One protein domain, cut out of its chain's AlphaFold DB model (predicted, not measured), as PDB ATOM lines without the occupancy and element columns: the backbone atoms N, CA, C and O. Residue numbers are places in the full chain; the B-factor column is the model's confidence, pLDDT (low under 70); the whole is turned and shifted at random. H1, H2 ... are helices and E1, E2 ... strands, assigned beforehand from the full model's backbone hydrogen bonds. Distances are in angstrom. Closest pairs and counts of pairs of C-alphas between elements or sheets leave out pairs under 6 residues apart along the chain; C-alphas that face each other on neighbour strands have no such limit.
ATOM      1  N   ARG A  48     184.470 184.265 176.524       71.38
ATOM      2  CA  ARG A  48     184.152 184.872 177.811       71.38
ATOM      3  C   ARG A  48     184.383 183.800 178.862       71.38
ATOM      4  O   ARG A  48     183.902 182.681 178.698       71.38
ATOM      5  N   GLU A  49     185.125 184.132 179.906       73.19
ATOM      6  CA  GLU A  49     185.178 183.279 181.087       73.19
ATOM      7  C   GLU A  49     183.913 183.536 181.901       73.19
ATOM      8  O   GLU A  49     183.606 184.675 182.258       73.19
ATOM      9  N   PHE A  50     183.141 182.477 182.096       71.44
ATOM     10  CA  PHE A  50     181.971 182.459 182.944       71.44
ATOM     11  C   PHE A  50     182.341 181.705 184.207       71.44
ATOM     12  O   PHE A  50     182.682 180.524 184.154       71.44
ATOM     13  N   GLU A  51     182.330 182.415 185.324       71.81
ATOM     14  CA  GLU A  51     182.590 181.839 186.631       71.81
ATOM     15  C   GLU A  51     181.255 181.645 187.334       71.81
ATOM     16  O   GLU A  51     180.467 182.583 187.468       71.81
ATOM     17  N   PHE A  52     180.988 180.416 187.757       71.38
ATOM     18  CA  PHE A  52     179.895 180.147 188.672       71.38
ATOM     19  C   PHE A  52     180.422 179.406 189.883       71.38
ATOM     20  O   PHE A  52     181.356 178.608 189.805       71.38
ATOM     21  N   ILE A  53     179.805 179.717 191.010       70.62
ATOM     22  CA  ILE A  53     180.188 179.220 192.314       70.62
ATOM     23  C   ILE A  53     179.090 178.249 192.729       70.62
ATOM     24  O   ILE A  53     177.934 178.642 192.876       70.62
ATOM     25  N   LEU A  54     179.438 176.970 192.841       69.19
ATOM     26  CA  LEU A  54     178.567 175.978 193.459       69.19
ATOM     27  C   LEU A  54     178.766 176.084 194.964       69.19
ATOM     28  O   LEU A  54     179.823 175.712 195.479       69.19
ATOM     29  N   GLU A  55     177.766 176.636 195.642       66.81
ATOM     30  CA  GLU A  55     177.790 176.779 197.092       66.81
ATOM     31  C   GLU A  55     177.807 175.401 197.771       66.81
ATOM     32  O   GLU A  55     177.133 174.464 197.323       66.81
ATOM     33  N   PRO A  56     178.574 175.249 198.861       61.75
ATOM     34  CA  PRO A  56     178.653 173.997 199.586       61.75
ATOM     35  C   PRO A  56     177.325 173.739 200.306       61.75
ATOM     36  O   PRO A  56     176.972 174.428 201.260       61.75
ATOM     37  N   HIS A  57     176.589 172.722 199.864       61.41
ATOM     38  CA  HIS A  57     175.364 172.282 200.531       61.41
ATOM     39  C   HIS A  57     175.671 171.150 201.515       61.41
ATOM     40  O   HIS A  57     176.436 170.235 201.196       61.41
ATOM     41  N   SER A  58     175.081 171.191 202.711       62.94
ATOM     42  CA  SER A  58     175.235 170.119 203.700       62.94
ATOM     43  C   SER A  58     174.674 168.803 203.158       62.94
ATOM     44  O   SER A  58     173.568 168.783 202.626       62.94
ATOM     45  N   GLY A  59     175.420 167.704 203.305       69.50
ATOM     46  CA  GLY A  59     174.973 166.374 202.875       69.50
ATOM     47  C   GLY A  59     175.437 165.932 201.483       69.50
ATOM     48  O   GLY A  59     174.739 165.152 200.844       69.50
ATOM     49  N   VAL A  60     176.606 166.391 201.011       74.25
ATOM     50  CA  VAL A  60     177.232 165.862 199.782       74.25
ATOM     51  C   VAL A  60     177.387 164.333 199.891       74.25
ATOM     52  O   VAL A  60     178.082 163.864 200.801       74.25
ATOM     53  N   PRO A  61     176.791 163.538 198.983       78.75
ATOM     54  CA  PRO A  61     176.949 162.090 199.001       78.75
ATOM     55  C   PRO A  61     178.409 161.685 198.764       78.75
ATOM     56  O   PRO A  61     179.053 162.158 197.828       78.75
ATOM     57  N   GLN A  62     178.918 160.749 199.569       80.25
ATOM     58  CA  GLN A  62     180.303 160.256 199.468       80.25
ATOM     59  C   GLN A  62     180.585 159.500 198.159       80.25
ATOM     60  O   GLN A  62     181.737 159.290 197.792       80.25
ATOM     61  N   ASN A  63     179.528 159.110 197.446       81.81
ATOM     62  CA  ASN A  63     179.602 158.339 196.213       81.81
ATOM     63  C   ASN A  63     180.106 159.175 195.027       81.81
ATOM     64  O   ASN A  63     180.419 158.606 193.980       81.81
ATOM     65  N   ILE A  64     180.162 160.508 195.156       83.94
ATOM     66  CA  ILE A  64     180.619 161.389 194.082       83.94
ATOM     67  C   ILE A  64     182.141 161.371 194.013       83.94
ATOM     68  O   ILE A  64     182.834 161.858 194.902       83.94
ATOM     69  N   THR A  65     182.656 160.845 192.909       83.62
ATOM     70  CA  THR A  65     184.089 160.763 192.651       83.62
ATOM     71  C   THR A  65     184.621 162.046 192.042       83.62
ATOM     72  O   THR A  65     185.697 162.462 192.408       83.62
ATOM     73  N   SER A  66     183.927 162.679 191.097       84.31
ATOM     74  CA  SER A  66     184.438 163.908 190.472       84.31
ATOM     75  C   SER A  66     183.338 164.726 189.816       84.31
ATOM     76  O   SER A  66     182.321 164.182 189.380       84.31
ATOM     77  N   LEU A  67     183.568 166.034 189.714       85.44
ATOM     78  CA  LEU A  67     182.761 166.944 188.908       85.44
ATOM     79  C   LEU A  67     183.504 167.240 187.607       85.44
ATOM     80  O   LEU A  67     184.662 167.660 187.624       85.44
ATOM     81  N   ASN A  68     182.826 167.056 186.478       86.88
ATOM     82  CA  ASN A  68     183.414 167.169 185.155       86.88
ATOM     83  C   ASN A  68     182.525 167.973 184.204       86.88
ATOM     84  O   ASN A  68     181.299 168.028 184.327       86.88
ATOM     85  N   LEU A  69     183.169 168.539 183.193       85.44
ATOM     86  CA  LEU A  69     182.545 169.175 182.048       85.44
ATOM     87  C   LEU A  69     182.940 168.420 180.781       85.44
ATOM     88  O   LEU A  69     184.115 168.321 180.445       85.44
ATOM     89  N   LEU A  70     181.958 167.946 180.028       86.50
ATOM     90  CA  LEU A  70     182.151 167.479 178.664       86.50
ATOM     91  C   LEU A  70     181.966 168.657 177.704       86.50
ATOM     92  O   LEU A  70     180.837 169.032 177.394       86.50
ATOM     93  N   LEU A  71     183.065 169.224 177.212       84.94
ATOM     94  CA  LEU A  71     183.055 170.188 176.116       84.94
ATOM     95  C   LEU A  71     182.888 169.440 174.790       84.94
ATOM     96  O   LEU A  71     183.807 168.765 174.322       84.94
ATOM     97  N   ILE A  72     181.727 169.584 174.159       82.88
ATOM     98  CA  ILE A  72     181.423 168.906 172.897       82.88
ATOM     99  C   ILE A  72     182.055 169.687 171.749       82.88
ATOM    100  O   ILE A  72     182.883 169.134 171.024       82.88
ATOM    101  N   ARG A  73     181.707 170.972 171.607       81.25
ATOM    102  CA  ARG A  73     182.249 171.883 170.584       81.25
ATOM    103  C   ARG A  73     181.831 173.338 170.824       81.25
ATOM    104  O   ARG A  73     181.010 173.633 171.693       81.25
ATOM    105  N   TYR A  74     182.360 174.229 169.993       78.50
ATOM    106  CA  TYR A  74     181.855 175.592 169.815       78.50
ATOM    107  C   TYR A  74     180.889 175.630 168.624       78.50
ATOM    108  O   TYR A  74     181.125 174.938 167.641       78.50
ATOM    109  N   GLY A  75     179.826 176.425 168.688       71.69
ATOM    110  CA  GLY A  75     178.769 176.429 167.678       71.69
ATOM    111  C   GLY A  75     177.629 175.457 167.984       71.69
ATOM    112  O   GLY A  75     177.838 174.357 168.503       71.69
ATOM    113  N   ASN A  76     176.408 175.865 167.638       70.50
ATOM    114  CA  ASN A  76     175.252 174.972 167.565       70.50
ATOM    115  C   ASN A  76     175.144 174.334 166.159       70.50
ATOM    116  O   ASN A  76     175.723 174.846 165.197       70.50
ATOM    117  N   ASP A  77     174.429 173.207 166.029       71.12
ATOM    118  CA  ASP A  77     174.290 172.497 164.739       71.12
ATOM    119  C   ASP A  77     173.681 173.380 163.660       71.12
ATOM    120  O   ASP A  77     174.132 173.377 162.515       71.12
ATOM    121  N   THR A  78     172.667 174.158 164.031       67.00
ATOM    122  CA  THR A  78     171.937 175.025 163.111       67.00
ATOM    123  C   THR A  78     172.860 176.070 162.484       67.00
ATOM    124  O   THR A  78     172.879 176.217 161.265       67.00
ATOM    125  N   TYR A  79     173.690 176.743 163.282       70.00
ATOM    126  CA  TYR A  79     174.655 177.744 162.830       70.00
ATOM    127  C   TYR A  79     175.750 177.103 161.974       70.00
ATOM    128  O   TYR A  79     176.032 177.570 160.871       70.00
ATOM    129  N   LEU A  80     176.344 176.003 162.451       69.25
ATOM    130  CA  LEU A  80     177.459 175.346 161.762       69.25
ATOM    131  C   LEU A  80     177.057 174.738 160.411       69.25
ATOM    132  O   LEU A  80     177.863 174.728 159.476       69.25
ATOM    133  N   SER A  81     175.822 174.250 160.294       69.00
ATOM    134  CA  SER A  81     175.306 173.674 159.049       69.00
ATOM    135  C   SER A  81     174.939 174.739 158.016       69.00
ATOM    136  O   SER A  81     175.324 174.600 156.855       69.00
ATOM    137  N   SER A  82     174.257 175.812 158.426       67.44
ATOM    138  CA  SER A  82     173.595 176.736 157.489       67.44
ATOM    139  C   SER A  82     174.331 178.051 157.221       67.44
ATOM    140  O   SER A  82     174.178 178.600 156.133       67.44
ATOM    141  N   LEU A  83     175.122 178.563 158.172       62.47
ATOM    142  CA  LEU A  83     175.625 179.947 158.124       62.47
ATOM    143  C   LEU A  83     177.126 180.089 158.408       62.47
ATOM    144  O   LEU A  83     177.689 181.158 158.188       62.47
ATOM    145  N   ALA A  84     177.784 179.033 158.885       65.44
ATOM    146  CA  ALA A  84     179.196 179.093 159.227       65.44
ATOM    147  C   ALA A  84     180.102 179.078 157.989       65.44
ATOM    148  O   ALA A  84     179.976 178.214 157.115       65.44
ATOM    149  N   SER A  85     181.080 179.985 157.970       74.44
ATOM    150  CA  SER A  85     182.218 179.891 157.047       74.44
ATOM    151  C   SER A  85     183.026 178.608 157.295       74.44
ATOM    152  O   SER A  85     182.987 178.038 158.388       74.44
ATOM    153  N   ASP A  86     183.823 178.161 156.321       76.75
ATOM    154  CA  ASP A  86     184.657 176.959 156.484       76.75
ATOM    155  C   ASP A  86     185.629 177.068 157.671       76.75
ATOM    156  O   ASP A  86     185.902 176.086 158.367       76.75
ATOM    157  N   GLN A  87     186.095 178.281 157.970       72.00
ATOM    158  CA  GLN A  87     186.937 178.551 159.131       72.00
ATOM    159  C   GLN A  87     186.162 178.402 160.452       72.00
ATOM    160  O   GLN A  87     186.658 177.791 161.401       72.00
ATOM    161  N   GLU A  88     184.925 178.899 160.521       72.62
ATOM    162  CA  GLU A  88     184.046 178.721 161.684       72.62
ATOM    163  C   GLU A  88     183.661 177.251 161.882       72.62
ATOM    164  O   GLU A  88     183.684 176.762 163.013       72.62
ATOM    165  N   ARG A  89     183.411 176.514 160.794       75.00
ATOM    166  CA  ARG A  89     183.192 175.059 160.824       75.00
ATOM    167  C   ARG A  89     184.404 174.310 161.364       75.00
ATOM    168  O   ARG A  89     184.250 173.416 162.193       75.00
ATOM    169  N   HIS A  90     185.611 174.700 160.955       78.38
ATOM    170  CA  HIS A  90     186.840 174.118 161.491       78.38
ATOM    171  C   HIS A  90     186.970 174.354 163.004       78.38
ATOM    172  O   HIS A  90     187.274 173.430 163.762       78.38
ATOM    173  N   HIS A  91     186.699 175.577 163.470       72.62
ATOM    174  CA  HIS A  91     186.770 175.914 164.893       72.62
ATOM    175  C   HIS A  91     185.682 175.238 165.734       72.62
ATOM    176  O   HIS A  91     185.963 174.812 166.866       72.62
ATOM    177  N   GLY A  92     184.484 175.106 165.164       74.25
ATOM    178  CA  GLY A  92     183.324 174.439 165.740       74.25
ATOM    179  C   GLY A  92     183.282 172.929 165.524       74.25
ATOM    180  O   GLY A  92     182.257 172.303 165.772       74.25
ATOM    181  N   ARG A  93     184.379 172.307 165.082       78.00
ATOM    182  CA  ARG A  93     184.450 170.845 164.980       78.00
ATOM    183  C   ARG A  93     184.200 170.176 166.333       78.00
ATOM    184  O   ARG A  93     184.556 170.719 167.382       78.00
ATOM    185  N   LEU A  94     183.648 168.966 166.293       80.94
ATOM    186  CA  LEU A  94     183.479 168.113 167.469       80.94
ATOM    187  C   LEU A  94     184.834 167.841 168.142       80.94
ATOM    188  O   LEU A  94     185.808 167.490 167.478       80.94
ATOM    189  N   ARG A  95     184.888 168.025 169.465       80.31
ATOM    190  CA  ARG A  95     186.078 167.830 170.312       80.31
ATOM    191  C   ARG A  95     185.861 166.792 171.405       80.31
ATOM    192  O   ARG A  95     186.798 166.065 171.711       80.31
ATOM    193  N   ASN A  96     184.658 166.728 171.986       83.06
ATOM    194  CA  ASN A  96     184.296 165.802 173.073       83.06
ATOM    195  C   ASN A  96     185.366 165.712 174.177       83.06
ATOM    196  O   ASN A  96     185.767 164.632 174.605       83.06
ATOM    197  N   THR A  97     185.861 166.865 174.612       85.19
ATOM    198  CA  THR A  97     186.919 166.969 175.612       85.19
ATOM    199  C   THR A  97     186.311 166.959 177.006       85.19
ATOM    200  O   THR A  97     185.451 167.781 177.310       85.19
ATOM    201  N   VAL A  98     186.766 166.047 177.864       85.12
ATOM    202  CA  VAL A  98     186.406 166.053 179.285       85.12
ATOM    203  C   VAL A  98     187.383 166.956 180.029       85.12
ATOM    204  O   VAL A  98     188.593 166.768 179.948       85.12
ATOM    205  N   ILE A  99     186.845 167.945 180.732       84.50
ATOM    206  CA  ILE A  99     187.574 168.858 181.604       84.50
ATOM    207  C   ILE A  99     187.141 168.539 183.026       84.50
ATOM    208  O   ILE A  99     185.969 168.690 183.375       84.50
ATOM    209  N   GLN A 100     188.082 168.081 183.839       82.88
ATOM    210  CA  GLN A 100     187.826 167.832 185.246       82.88
ATOM    211  C   GLN A 100     187.794 169.161 185.998       82.88
ATOM    212  O   GLN A 100     188.732 169.951 185.914       82.88
ATOM    213  N   LEU A 101     186.685 169.417 186.687       79.19
ATOM    214  CA  LEU A 101     186.462 170.652 187.438       79.19
ATOM    215  C   LEU A 101     186.835 170.474 188.911       79.19
ATOM    216  O   LEU A 101     187.368 171.396 189.519       79.19
ATOM    217  N   ALA A 102     186.577 169.286 189.468       74.62
ATOM    218  CA  ALA A 102     186.986 168.921 190.821       74.62
ATOM    219  C   ALA A 102     187.231 167.406 190.951       74.62
ATOM    220  O   ALA A 102     186.455 166.596 190.434       74.62
ATOM    221  N   GLU A 103     188.298 167.030 191.664       63.12
ATOM    222  CA  GLU A 103     188.683 165.641 191.989       63.12
ATOM    223  C   GLU A 103     187.818 164.969 193.053       63.12
ATOM    224  O   GLU A 103     187.868 163.756 193.168       63.12
ATOM    225  N   ALA A 104     187.040 165.742 193.806       58.00
ATOM    226  CA  ALA A 104     185.966 165.305 194.689       58.00
ATOM    227  C   ALA A 104     185.148 166.559 195.024       58.00
ATOM    228  O   ALA A 104     185.742 167.628 195.188       58.00
ATOM    229  N   LEU A 105     183.816 166.474 195.134       60.59
ATOM    230  CA  LEU A 105     183.077 167.541 195.821       60.59
ATOM    231  C   LEU A 105     183.524 167.464 197.284       60.59
ATOM    232  O   LEU A 105     183.237 166.452 197.930       60.59
ATOM    233  N   PRO A 106     184.309 168.431 197.794       51.97
ATOM    234  CA  PRO A 106     184.880 168.293 199.118       51.97
ATOM    235  C   PRO A 106     183.733 168.126 200.108       51.97
ATOM    236  O   PRO A 106     182.776 168.899 200.105       51.97
ATOM    237  N   SER A 107     183.853 167.154 201.011       49.75
ATOM    238  CA  SER A 107     182.927 166.969 202.135       49.75
ATOM    239  C   SER A 107     182.928 168.145 203.128       49.75
ATOM    240  O   SER A 107     182.427 168.027 204.243       49.75
ATOM    241  N   LYS A 108     183.531 169.282 202.768       48.38
ATOM    242  CA  LYS A 108     183.842 170.399 203.649       48.38
ATOM    243  C   LYS A 108     183.712 171.705 202.884       48.38
ATOM    244  O   LYS A 108     184.638 172.085 202.180       48.38
ATOM    245  N   SER A 109     182.563 172.353 203.060       52.94
ATOM    246  CA  SER A 109     182.359 173.804 203.228       52.94
ATOM    247  C   SER A 109     183.010 174.800 202.260       52.94
ATOM    248  O   SER A 109     182.918 175.999 202.507       52.94
ATOM    249  N   ALA A 110     183.659 174.358 201.188       58.12
ATOM    250  CA  ALA A 110     184.320 175.224 200.231       58.12
ATOM    251  C   ALA A 110     183.484 175.289 198.949       58.12
ATOM    252  O   ALA A 110     183.166 174.239 198.381       58.12
ATOM    253  N   PRO A 111     183.129 176.494 198.487       64.94
ATOM    254  CA  PRO A 111     182.457 176.642 197.213       64.94
ATOM    255  C   PRO A 111     183.348 176.155 196.065       64.94
ATOM    256  O   PRO A 111     184.547 176.444 196.029       64.94
ATOM    257  N   ILE A 112     182.761 175.446 195.099       68.62
ATOM    258  CA  ILE A 112     183.475 175.058 193.878       68.62
ATOM    259  C   ILE A 112     183.284 176.170 192.854       68.62
ATOM    260  O   ILE A 112     182.200 176.326 192.292       68.62
ATOM    261  N   SER A 113     184.348 176.932 192.601       68.00
ATOM    262  CA  SER A 113     184.394 177.843 191.459       68.00
ATOM    263  C   SER A 113     184.668 177.049 190.186       68.00
ATOM    264  O   SER A 113     185.698 176.384 190.046       68.00
ATOM    265  N   VAL A 114     183.734 177.124 189.245       71.31
ATOM    266  CA  VAL A 114     183.864 176.542 187.916       71.31
ATOM    267  C   VAL A 114     184.022 177.668 186.908       71.31
ATOM    268  O   VAL A 114     183.137 178.509 186.750       71.31
ATOM    269  N   LYS A 115     185.143 177.647 186.182       71.81
ATOM    270  CA  LYS A 115     185.436 178.594 185.103       71.81
ATOM    271  C   LYS A 115     185.194 177.942 183.750       71.81
ATOM    272  O   LYS A 115     185.950 177.067 183.326       71.81
ATOM    273  N   LEU A 116     184.150 178.382 183.054       74.25
ATOM    274  CA  LEU A 116     183.811 177.922 181.710       74.25
ATOM    275  C   LEU A 116     184.168 178.965 180.667       74.25
ATOM    276  O   LEU A 116     183.820 180.133 180.783       74.25
ATOM    277  N   ARG A 117     184.826 178.528 179.595       74.62
ATOM    278  CA  ARG A 117     185.099 179.378 178.436       74.62
ATOM    279  C   ARG A 117     183.963 179.245 177.435       74.62
ATOM    280  O   ARG A 117     183.878 178.262 176.699       74.62
ATOM    281  N   LEU A 118     183.089 180.246 177.409       74.88
ATOM    282  CA  LEU A 118     181.965 180.315 176.483       74.88
ATOM    283  C   LEU A 118     182.333 181.159 175.267       74.88
ATOM    284  O   LEU A 118     182.913 182.239 175.385       74.88
ATOM    285  N   HIS A 119     182.020 180.665 174.075       74.38
ATOM    286  CA  HIS A 119     182.292 181.393 172.847       74.38
ATOM    287  C   HIS A 119     181.264 182.514 172.684       74.38
ATOM    288  O   HIS A 119     180.069 182.250 172.582       74.38
ATOM    289  N   LYS A 120     181.715 183.772 172.606       69.69
ATOM    290  CA  LYS A 120     180.820 184.947 172.631       69.69
ATOM    291  C   LYS A 120     179.817 185.019 171.482       69.69
ATOM    292  O   LYS A 120     178.790 185.666 171.633       69.69
ATOM    293  N   ARG A 121     180.150 184.410 170.344       70.38
ATOM    294  CA  ARG A 121     179.418 184.522 169.074       70.38
ATOM    295  C   ARG A 121     178.700 183.228 168.666       70.38
ATOM    296  O   ARG A 121     177.477 183.175 168.655       70.38
ATOM    297  N   LEU A 122     179.476 182.166 168.439       71.31
ATOM    298  CA  LEU A 122     179.003 180.845 167.991       71.31
ATOM    299  C   LEU A 122     178.166 180.083 169.032       71.31
ATOM    300  O   LEU A 122     177.370 179.213 168.692       71.31
ATOM    301  N   GLY A 123     178.381 180.386 170.308       72.94
ATOM    302  CA  GLY A 123     177.868 179.613 171.426       72.94
ATOM    303  C   GLY A 123     178.738 178.399 171.748       72.94
ATOM    304  O   GLY A 123     179.606 178.011 170.963       72.94
ATOM    305  N   THR A 124     178.536 177.797 172.916       77.31
ATOM    306  CA  THR A 124     179.269 176.591 173.335       77.31
ATOM    307  C   THR A 124     178.302 175.473 173.696       77.31
ATOM    308  O   THR A 124     177.388 175.666 174.499       77.31
ATOM    309  N   GLN A 125     178.547 174.286 173.137       80.62
ATOM    310  CA  GLN A 125     177.865 173.057 173.525       80.62
ATOM    311  C   GLN A 125     178.728 172.289 174.519       80.62
ATOM    312  O   GLN A 125     179.839 171.846 174.205       80.62
ATOM    313  N   PHE A 126     178.204 172.118 175.725       81.44
ATOM    314  CA  PHE A 126     178.852 171.373 176.790       81.44
ATOM    315  C   PHE A 126     177.806 170.649 177.641       81.44
ATOM    316  O   PHE A 126     176.619 170.950 177.563       81.44
ATOM    317  N   LYS A 127     178.248 169.673 178.435       83.06
ATOM    318  CA  LYS A 127     177.426 169.011 179.454       83.06
ATOM    319  C   LYS A 127     178.192 168.968 180.763       83.06
ATOM    320  O   LYS A 127     179.359 168.578 180.768       83.06
ATOM    321  N   LEU A 128     177.541 169.327 181.859       84.00
ATOM    322  CA  LEU A 128     178.076 169.084 183.193       84.00
ATOM    323  C   LEU A 128     177.659 167.692 183.647       84.00
ATOM    324  O   LEU A 128     176.541 167.251 183.370       84.00
ATOM    325  N   PHE A 129     178.576 166.984 184.297       87.81
ATOM    326  CA  PHE A 129     178.272 165.698 184.897       87.81
ATOM    327  C   PHE A 129     179.124 165.422 186.127       87.81
ATOM    328  O   PHE A 129     180.289 165.817 186.198       87.81
ATOM    329  N   VAL A 130     178.551 164.688 187.071       87.50
ATOM    330  CA  VAL A 130     179.299 164.069 188.166       87.50
ATOM    331  C   VAL A 130     179.545 162.598 187.856       87.50
ATOM    332  O   VAL A 130     178.656 161.901 187.357       87.50
ATOM    333  N   GLU A 131     180.761 162.123 188.122       89.00
ATOM    334  CA  GLU A 131     181.043 160.687 188.157       89.00
ATOM    335  C   GLU A 131     180.748 160.153 189.556       89.00
ATOM    336  O   GLU A 131     181.187 160.727 190.552       89.00
ATOM    337  N   VAL A 132     179.996 159.059 189.607       89.06
ATOM    338  CA  VAL A 132     179.525 158.428 190.839       89.06
ATOM    339  C   VAL A 132     179.890 156.952 190.819       89.06
ATOM    340  O   VAL A 132     179.751 156.289 189.790       89.06
ATOM    341  N   THR A 133     180.341 156.427 191.950       87.94
ATOM    342  CA  THR A 133     180.565 154.992 192.163       87.94
ATOM    343  C   THR A 133     179.453 154.401 193.021       87.94
ATOM    344  O   THR A 133     179.135 154.956 194.068       87.94
ATOM    345  N   GLY A 134     178.906 153.252 192.622       85.94
ATOM    346  CA  GLY A 134     177.807 152.603 193.343       85.94
ATOM    347  C   GLY A 134     176.441 153.190 192.985       85.94
ATOM    348  O   GLY A 134     176.199 153.508 191.824       85.94
ATOM    349  N   ASP A 135     175.546 153.299 193.967       86.19
ATOM    350  CA  ASP A 135     174.170 153.758 193.755       86.19
ATOM    351  C   ASP A 135     174.112 155.263 193.401       86.19
ATOM    352  O   ASP A 135     174.589 156.092 194.192       86.19
ATOM    353  N   PRO A 136     173.549 155.640 192.230       88.38
ATOM    354  CA  PRO A 136     173.382 157.034 191.840       88.38
ATOM    355  C   PRO A 136     172.215 157.744 192.541       88.38
ATOM    356  O   PRO A 136     172.208 158.977 192.536       88.38
ATOM    357  N   ALA A 137     171.244 157.030 193.125       87.94
ATOM    358  CA  ALA A 137     170.015 157.633 193.653       87.94
ATOM    359  C   ALA A 137     170.263 158.766 194.674       87.94
ATOM    360  O   ALA A 137     169.744 159.862 194.455       87.94
ATOM    361  N   PRO A 138     171.157 158.619 195.677       86.75
ATOM    362  CA  PRO A 138     171.430 159.691 196.638       86.75
ATOM    363  C   PRO A 138     172.002 160.960 195.993       86.75
ATOM    364  O   PRO A 138     171.806 162.066 196.490       86.75
ATOM    365  N   VAL A 139     172.734 160.810 194.886       85.31
ATOM    366  CA  VAL A 139     173.316 161.937 194.148       85.31
ATOM    367  C   VAL A 139     172.273 162.618 193.276       85.31
ATOM    368  O   VAL A 139     172.287 163.841 193.164       85.31
ATOM    369  N   ILE A 140     171.355 161.854 192.683       87.31
ATOM    370  CA  ILE A 140     170.222 162.408 191.937       87.31
ATOM    371  C   ILE A 140     169.347 163.243 192.874       87.31
ATOM    372  O   ILE A 140     169.048 164.390 192.547       87.31
ATOM    373  N   ASP A 141     169.008 162.710 194.048       86.75
ATOM    374  CA  ASP A 141     168.210 163.418 195.054       86.75
ATOM    375  C   ASP A 141     168.926 164.676 195.552       86.75
ATOM    376  O   ASP A 141     168.325 165.749 195.615       86.75
ATOM    377  N   TYR A 142     170.235 164.573 195.817       84.19
ATOM    378  CA  TYR A 142     171.064 165.722 196.174       84.19
ATOM    379  C   TYR A 142     171.026 166.812 195.097       84.19
ATOM    380  O   TYR A 142     170.795 167.970 195.426       84.19
ATOM    381  N   LEU A 143     171.219 166.463 193.818       83.19
ATOM    382  CA  LEU A 143     171.223 167.425 192.709       83.19
ATOM    383  C   LEU A 143     169.841 168.046 192.468       83.19
ATOM    384  O   LEU A 143     169.764 169.247 192.230       83.19
ATOM    385  N   ASN A 144     168.766 167.261 192.569       84.56
ATOM    386  CA  ASN A 144     167.389 167.751 192.445       84.56
ATOM    387  C   ASN A 144     166.985 168.691 193.592       84.56
ATOM    388  O   ASN A 144     166.063 169.487 193.429       84.56
ATOM    389  N   GLY A 145     167.666 168.616 194.740       81.94
ATOM    390  CA  GLY A 145     167.467 169.535 195.861       81.94
ATOM    391  C   GLY A 145     168.015 170.949 195.631       81.94
ATOM    392  O   GLY A 145     167.707 171.848 196.411       81.94
ATOM    393  N   HIS A 146     168.815 171.177 194.581       78.56
ATOM    394  CA  HIS A 146     169.364 172.500 194.269       78.56
ATOM    395  C   HIS A 146     168.449 173.284 193.330       78.56
ATOM    396  O   HIS A 146     168.239 172.887 192.189       78.56
ATOM    397  N   GLU A 147     168.025 174.481 193.743       79.06
ATOM    398  CA  GLU A 147     167.185 175.374 192.921       79.06
ATOM    399  C   GLU A 147     167.833 175.786 191.588       79.06
ATOM    400  O   GLU A 147     167.151 176.133 190.628       79.06
ATOM    401  N   THR A 148     169.166 175.773 191.522       76.81
ATOM    402  CA  THR A 148     169.919 176.195 190.331       76.81
ATOM    403  C   THR A 148     170.152 175.072 189.325       76.81
ATOM    404  O   THR A 148     170.628 175.352 188.220       76.81
ATOM    405  N   ILE A 149     169.835 173.825 189.692       79.62
ATOM    406  CA  ILE A 149     170.109 172.631 188.896       79.62
ATOM    407  C   ILE A 149     168.813 172.107 188.279       79.62
ATOM    408  O   ILE A 149     167.798 171.956 188.950       79.62
ATOM    409  N   THR A 150     168.850 171.792 186.988       78.94
ATOM    410  CA  THR A 150     167.709 171.220 186.260       78.94
ATOM    411  C   THR A 150     168.151 170.069 185.351       78.94
ATOM    412  O   THR A 150     169.343 169.845 185.136       78.94
ATOM    413  N   GLY A 151     167.201 169.285 184.824       77.12
ATOM    414  CA  GLY A 151     167.481 168.283 183.782       77.12
ATOM    415  C   GLY A 151     168.398 167.126 184.202       77.12
ATOM    416  O   GLY A 151     169.185 166.638 183.389       77.12
ATOM    417  N   VAL A 152     168.326 166.692 185.465       83.62
ATOM    418  CA  VAL A 152     169.186 165.630 186.009       83.62
ATOM    419  C   VAL A 152     168.898 164.291 185.319       83.62
ATOM    420  O   VAL A 152     167.774 163.799 185.334       83.62
ATOM    421  N   THR A 153     169.917 163.685 184.704       84.69
ATOM    422  CA  THR A 153     169.808 162.399 183.993       84.69
ATOM    423  C   THR A 153     170.999 161.504 184.312       84.69
ATOM    424  O   THR A 153     172.146 161.915 184.150       84.69
ATOM    425  N   SER A 154     170.755 160.253 184.694       86.12
ATOM    426  CA  SER A 154     171.816 159.268 184.930       86.12
ATOM    427  C   SER A 154     172.068 158.406 183.693       86.12
ATOM    428  O   SER A 154     171.132 157.948 183.039       86.12
ATOM    429  N   LYS A 155     173.341 158.162 183.377       85.75
ATOM    430  CA  LYS A 155     173.767 157.126 182.432       85.75
ATOM    431  C   LYS A 155     174.789 156.218 183.088       85.75
ATOM    432  O   LYS A 155     175.781 156.669 183.660       85.75
ATOM    433  N   GLU A 156     174.555 154.925 182.960       83.94
ATOM    434  CA  GLU A 156     175.492 153.907 183.398       83.94
ATOM    435  C   GLU A 156     176.719 153.870 182.476       83.94
ATOM    436  O   GLU A 156     176.603 153.977 181.250       83.94
ATOM    437  N   ARG A 157     177.912 153.746 183.063       81.19
ATOM    438  CA  ARG A 157     179.147 153.545 182.309       81.19
ATOM    439  C   ARG A 157     179.408 152.041 182.169       81.19
ATOM    440  O   ARG A 157     179.332 151.337 183.174       81.19
ATOM    441  N   PRO A 158     179.787 151.552 180.976       78.75
ATOM    442  CA  PRO A 158     180.218 150.169 180.823       78.75
ATOM    443  C   PRO A 158     181.387 149.868 181.763       78.75
ATOM    444  O   PRO A 158     182.352 150.639 181.821       78.75
ATOM    445  N   LYS A 159     181.301 148.754 182.494       77.00
ATOM    446  CA  LYS A 159     182.415 148.230 183.292       77.00
ATOM    447  C   LYS A 159     183.573 147.857 182.365       77.00
ATOM    448  O   LYS A 159     183.350 147.195 181.354       77.00
ATOM    449  N   LEU A 160     184.792 148.286 182.700       76.62
ATOM    450  CA  LEU A 160     185.989 147.895 181.947       76.62
ATOM    451  C   LEU A 160     186.442 146.485 182.345       76.62
ATOM    452  O   LEU A 160     186.837 145.710 181.479       76.62
ATOM    453  N   ALA A 161     186.319 146.134 183.627       78.56
ATOM    454  CA  ALA A 161     186.536 144.787 184.141       78.56
ATOM    455  C   ALA A 161     185.371 144.322 185.044       78.56
ATOM    456  O   ALA A 161     184.716 145.153 185.676       78.56
ATOM    457  N   PRO A 162     185.127 143.003 185.185       73.44
ATOM    458  CA  PRO A 162     184.084 142.468 186.072       73.44
ATOM    459  C   PRO A 162     184.240 142.879 187.543       73.44
ATOM    460  O   PRO A 162     183.255 142.916 188.275       73.44
ATOM    461  N   GLN A 163     185.473 143.177 187.965       76.25
ATOM    462  CA  GLN A 163     185.805 143.588 189.330       76.25
ATOM    463  C   GLN A 163     185.699 145.102 189.551       76.25
ATOM    464  O   GLN A 163     185.767 145.552 190.693       76.25
ATOM    465  N   ASP A 164     185.527 145.895 188.487       78.19
ATOM    466  CA  ASP A 164     185.410 147.339 188.638       78.19
ATOM    467  C   ASP A 164     184.068 147.701 189.285       78.19
ATOM    468  O   ASP A 164     183.014 147.193 188.870       78.19
ATOM    469  N   PRO A 165     184.066 148.621 190.268       79.75
ATOM    470  CA  PRO A 165     182.827 149.127 190.829       79.75
ATOM    471  C   PRO A 165     181.991 149.769 189.721       79.75
ATOM    472  O   PRO A 165     182.516 150.440 188.828       79.75
ATOM    473  N   GLN A 166     180.674 149.571 189.788       83.19
ATOM    474  CA  GLN A 166     179.745 150.189 188.852       83.19
ATOM    475  C   GLN A 166     179.892 151.713 188.919       83.19
ATOM    476  O   GLN A 166     179.835 152.296 190.005       83.19
ATOM    477  N   ARG A 167     180.098 152.351 187.763       86.69
ATOM    478  CA  ARG A 167     180.216 153.808 187.661       86.69
ATOM    479  C   ARG A 167     179.034 154.380 186.900       86.69
ATOM    480  O   ARG A 167     178.633 153.852 185.864       86.69
ATOM    481  N   HIS A 168     178.529 155.501 187.387       88.38
ATOM    482  CA  HIS A 168     177.454 156.263 186.776       88.38
ATOM    483  C   HIS A 168     177.939 157.672 186.455       88.38
ATOM    484  O   HIS A 168     178.772 158.245 187.157       88.38
ATOM    485  N   ARG A 169     177.416 158.230 185.366       88.75
ATOM    486  CA  ARG A 169     177.550 159.643 185.024       88.75
ATOM    487  C   ARG A 169     176.189 160.282 185.164       88.75
ATOM    488  O   ARG A 169     175.274 159.927 184.423       88.75
ATOM    489  N   ILE A 170     176.065 161.212 186.096       87.62
ATOM    490  CA  ILE A 170     174.829 161.966 186.280       87.62
ATOM    491  C   ILE A 170     175.039 163.329 185.645       87.62
ATOM    492  O   ILE A 170     175.842 164.127 186.122       87.62
ATOM    493  N   PHE A 171     174.361 163.550 184.527       87.94
ATOM    494  CA  PHE A 171     174.353 164.801 183.786       87.94
ATOM    495  C   PHE A 171     173.320 165.752 184.378       87.94
ATOM    496  O   PHE A 171     172.266 165.302 184.821       87.94
ATOM    497  N   PHE A 172     173.608 167.049 184.355       84.75
ATOM    498  CA  PHE A 172     172.693 168.079 184.842       84.75
ATOM    499  C   PHE A 172     172.936 169.428 184.150       84.75
ATOM    500  O   PHE A 172     173.975 169.641 183.514       84.75
ATOM    501  N   LEU A 173     171.967 170.331 184.276       80.19
ATOM    502  CA  LEU A 173     171.985 171.692 183.747       80.19
ATOM    503  C   LEU A 173     172.039 172.722 184.863       80.19
ATOM    504  O   LEU A 173     171.599 172.462 185.977       80.19
ATOM    505  N   LEU A 174     172.541 173.908 184.527       76.75
ATOM    506  CA  LEU A 174     172.493 175.084 185.388       76.75
ATOM    507  C   LEU A 174     171.550 176.116 184.772       76.75
ATOM    508  O   LEU A 174     171.779 176.552 183.641       76.75
ATOM    509  N   ASP A 175     170.542 176.546 185.531       71.38
ATOM    510  CA  ASP A 175     169.459 177.424 185.053       71.38
ATOM    511  C   ASP A 175     169.975 178.758 184.477       71.38
ATOM    512  O   ASP A 175     169.461 179.276 183.486       71.38
TER     513      ASP A 175
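What this domain is: This is residues 48 to 175 of the 194 residues of an uncharacterized protein of Roseovarius sp. THAF9 (UniProt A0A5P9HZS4). A strongly twisted sheet of five strands makes the core, its strands' lines turning by 113 degrees from edge strand E3 to edge strand E6, the latter in a hairpin with E7; a two-stranded ribbon, E1 and E4, lies partly face to face with it as a loose sandwich. Helix H3 packs over E7 and E6, while two short helices, H1 and H2, lie beyond the end of E2, at one end of the longest axis. The 128 printed residues hold three named helices and seven named strands, in the order E1 E2 H1 H2 E3 E4 E5 H3 E6 E7, a mixed class. The large sheet runs E3 E2 E5 E7 E6, antiparallel throughout. The whole is only just compact, close to loose, with a radius of gyration of the C-alphas of 16.5 A and spans of 47 by 36 by 22 A.

Where its parts are: Find C-alpha 48 at (184.152, 184.872, 177.811), where E1, residues 48 to 54, begins. E2, residues 64 to 74, starts at (180.619, 161.389, 194.082) and covers 28.1 A. Next come H1, residues 77 to 82, H2, 86 to 91, E3, 97 to 102, and E4, 112 to 119, 22.0 A long. E5, residues 124 to 133, covers 28.7 A; H3, 137 to 144, follows. E6, residues 149 to 157, covers 22.1 A, and E7, 167 to 174, covers 22.7 A, ending at (172.493, 175.084, 185.388).

How they stand to each other: Begin with E2 and E5, where N 68 and O 129 are 2.8 A apart, within hydrogen-bond range. Beside E2 find edge strand E3, with N 99 and O 69 at 2.8 A. Beside E5 find E7, with N 130 and O 170 at 2.9 A, then edge strand E6 in a hairpin with E7, N 155 and O 169 at 2.8 A. E5, H3 and E6 make a split strand-helix-strand unit, two strands running the same way with E7 between them, its crossover right-handed. H3 is on the sheet at a height of 8.1 A; its closest C-alphas to E6 are Leu 143 and Ile 149, 6.5 A. In the other sheet, E1 and E4 are antiparallel, N 50 and O 116 at 2.8 A. The closest C-alphas of E3 and E4, Leu 101 and Val 114, are 6.5 A apart. H2 only grazes the large sheet; H1 is not on it. H1 and H2 are close but not clearly touching, Leu 80 and Arg 89 having C-alphas 5.8 A apart. In H1, H2 and H3 every O i to N i+4 pair is within hydrogen-bond range.

The domain as a whole: The farthest C-alphas, Leu 83 and Gln 163, are 49.0 A apart. The printed part has no cut and no long link. Mean pLDDT of the printed part is 76.8; look for values under 70 at residues 54 to 59, 78, 80 to 84, 103 to 113 and 120.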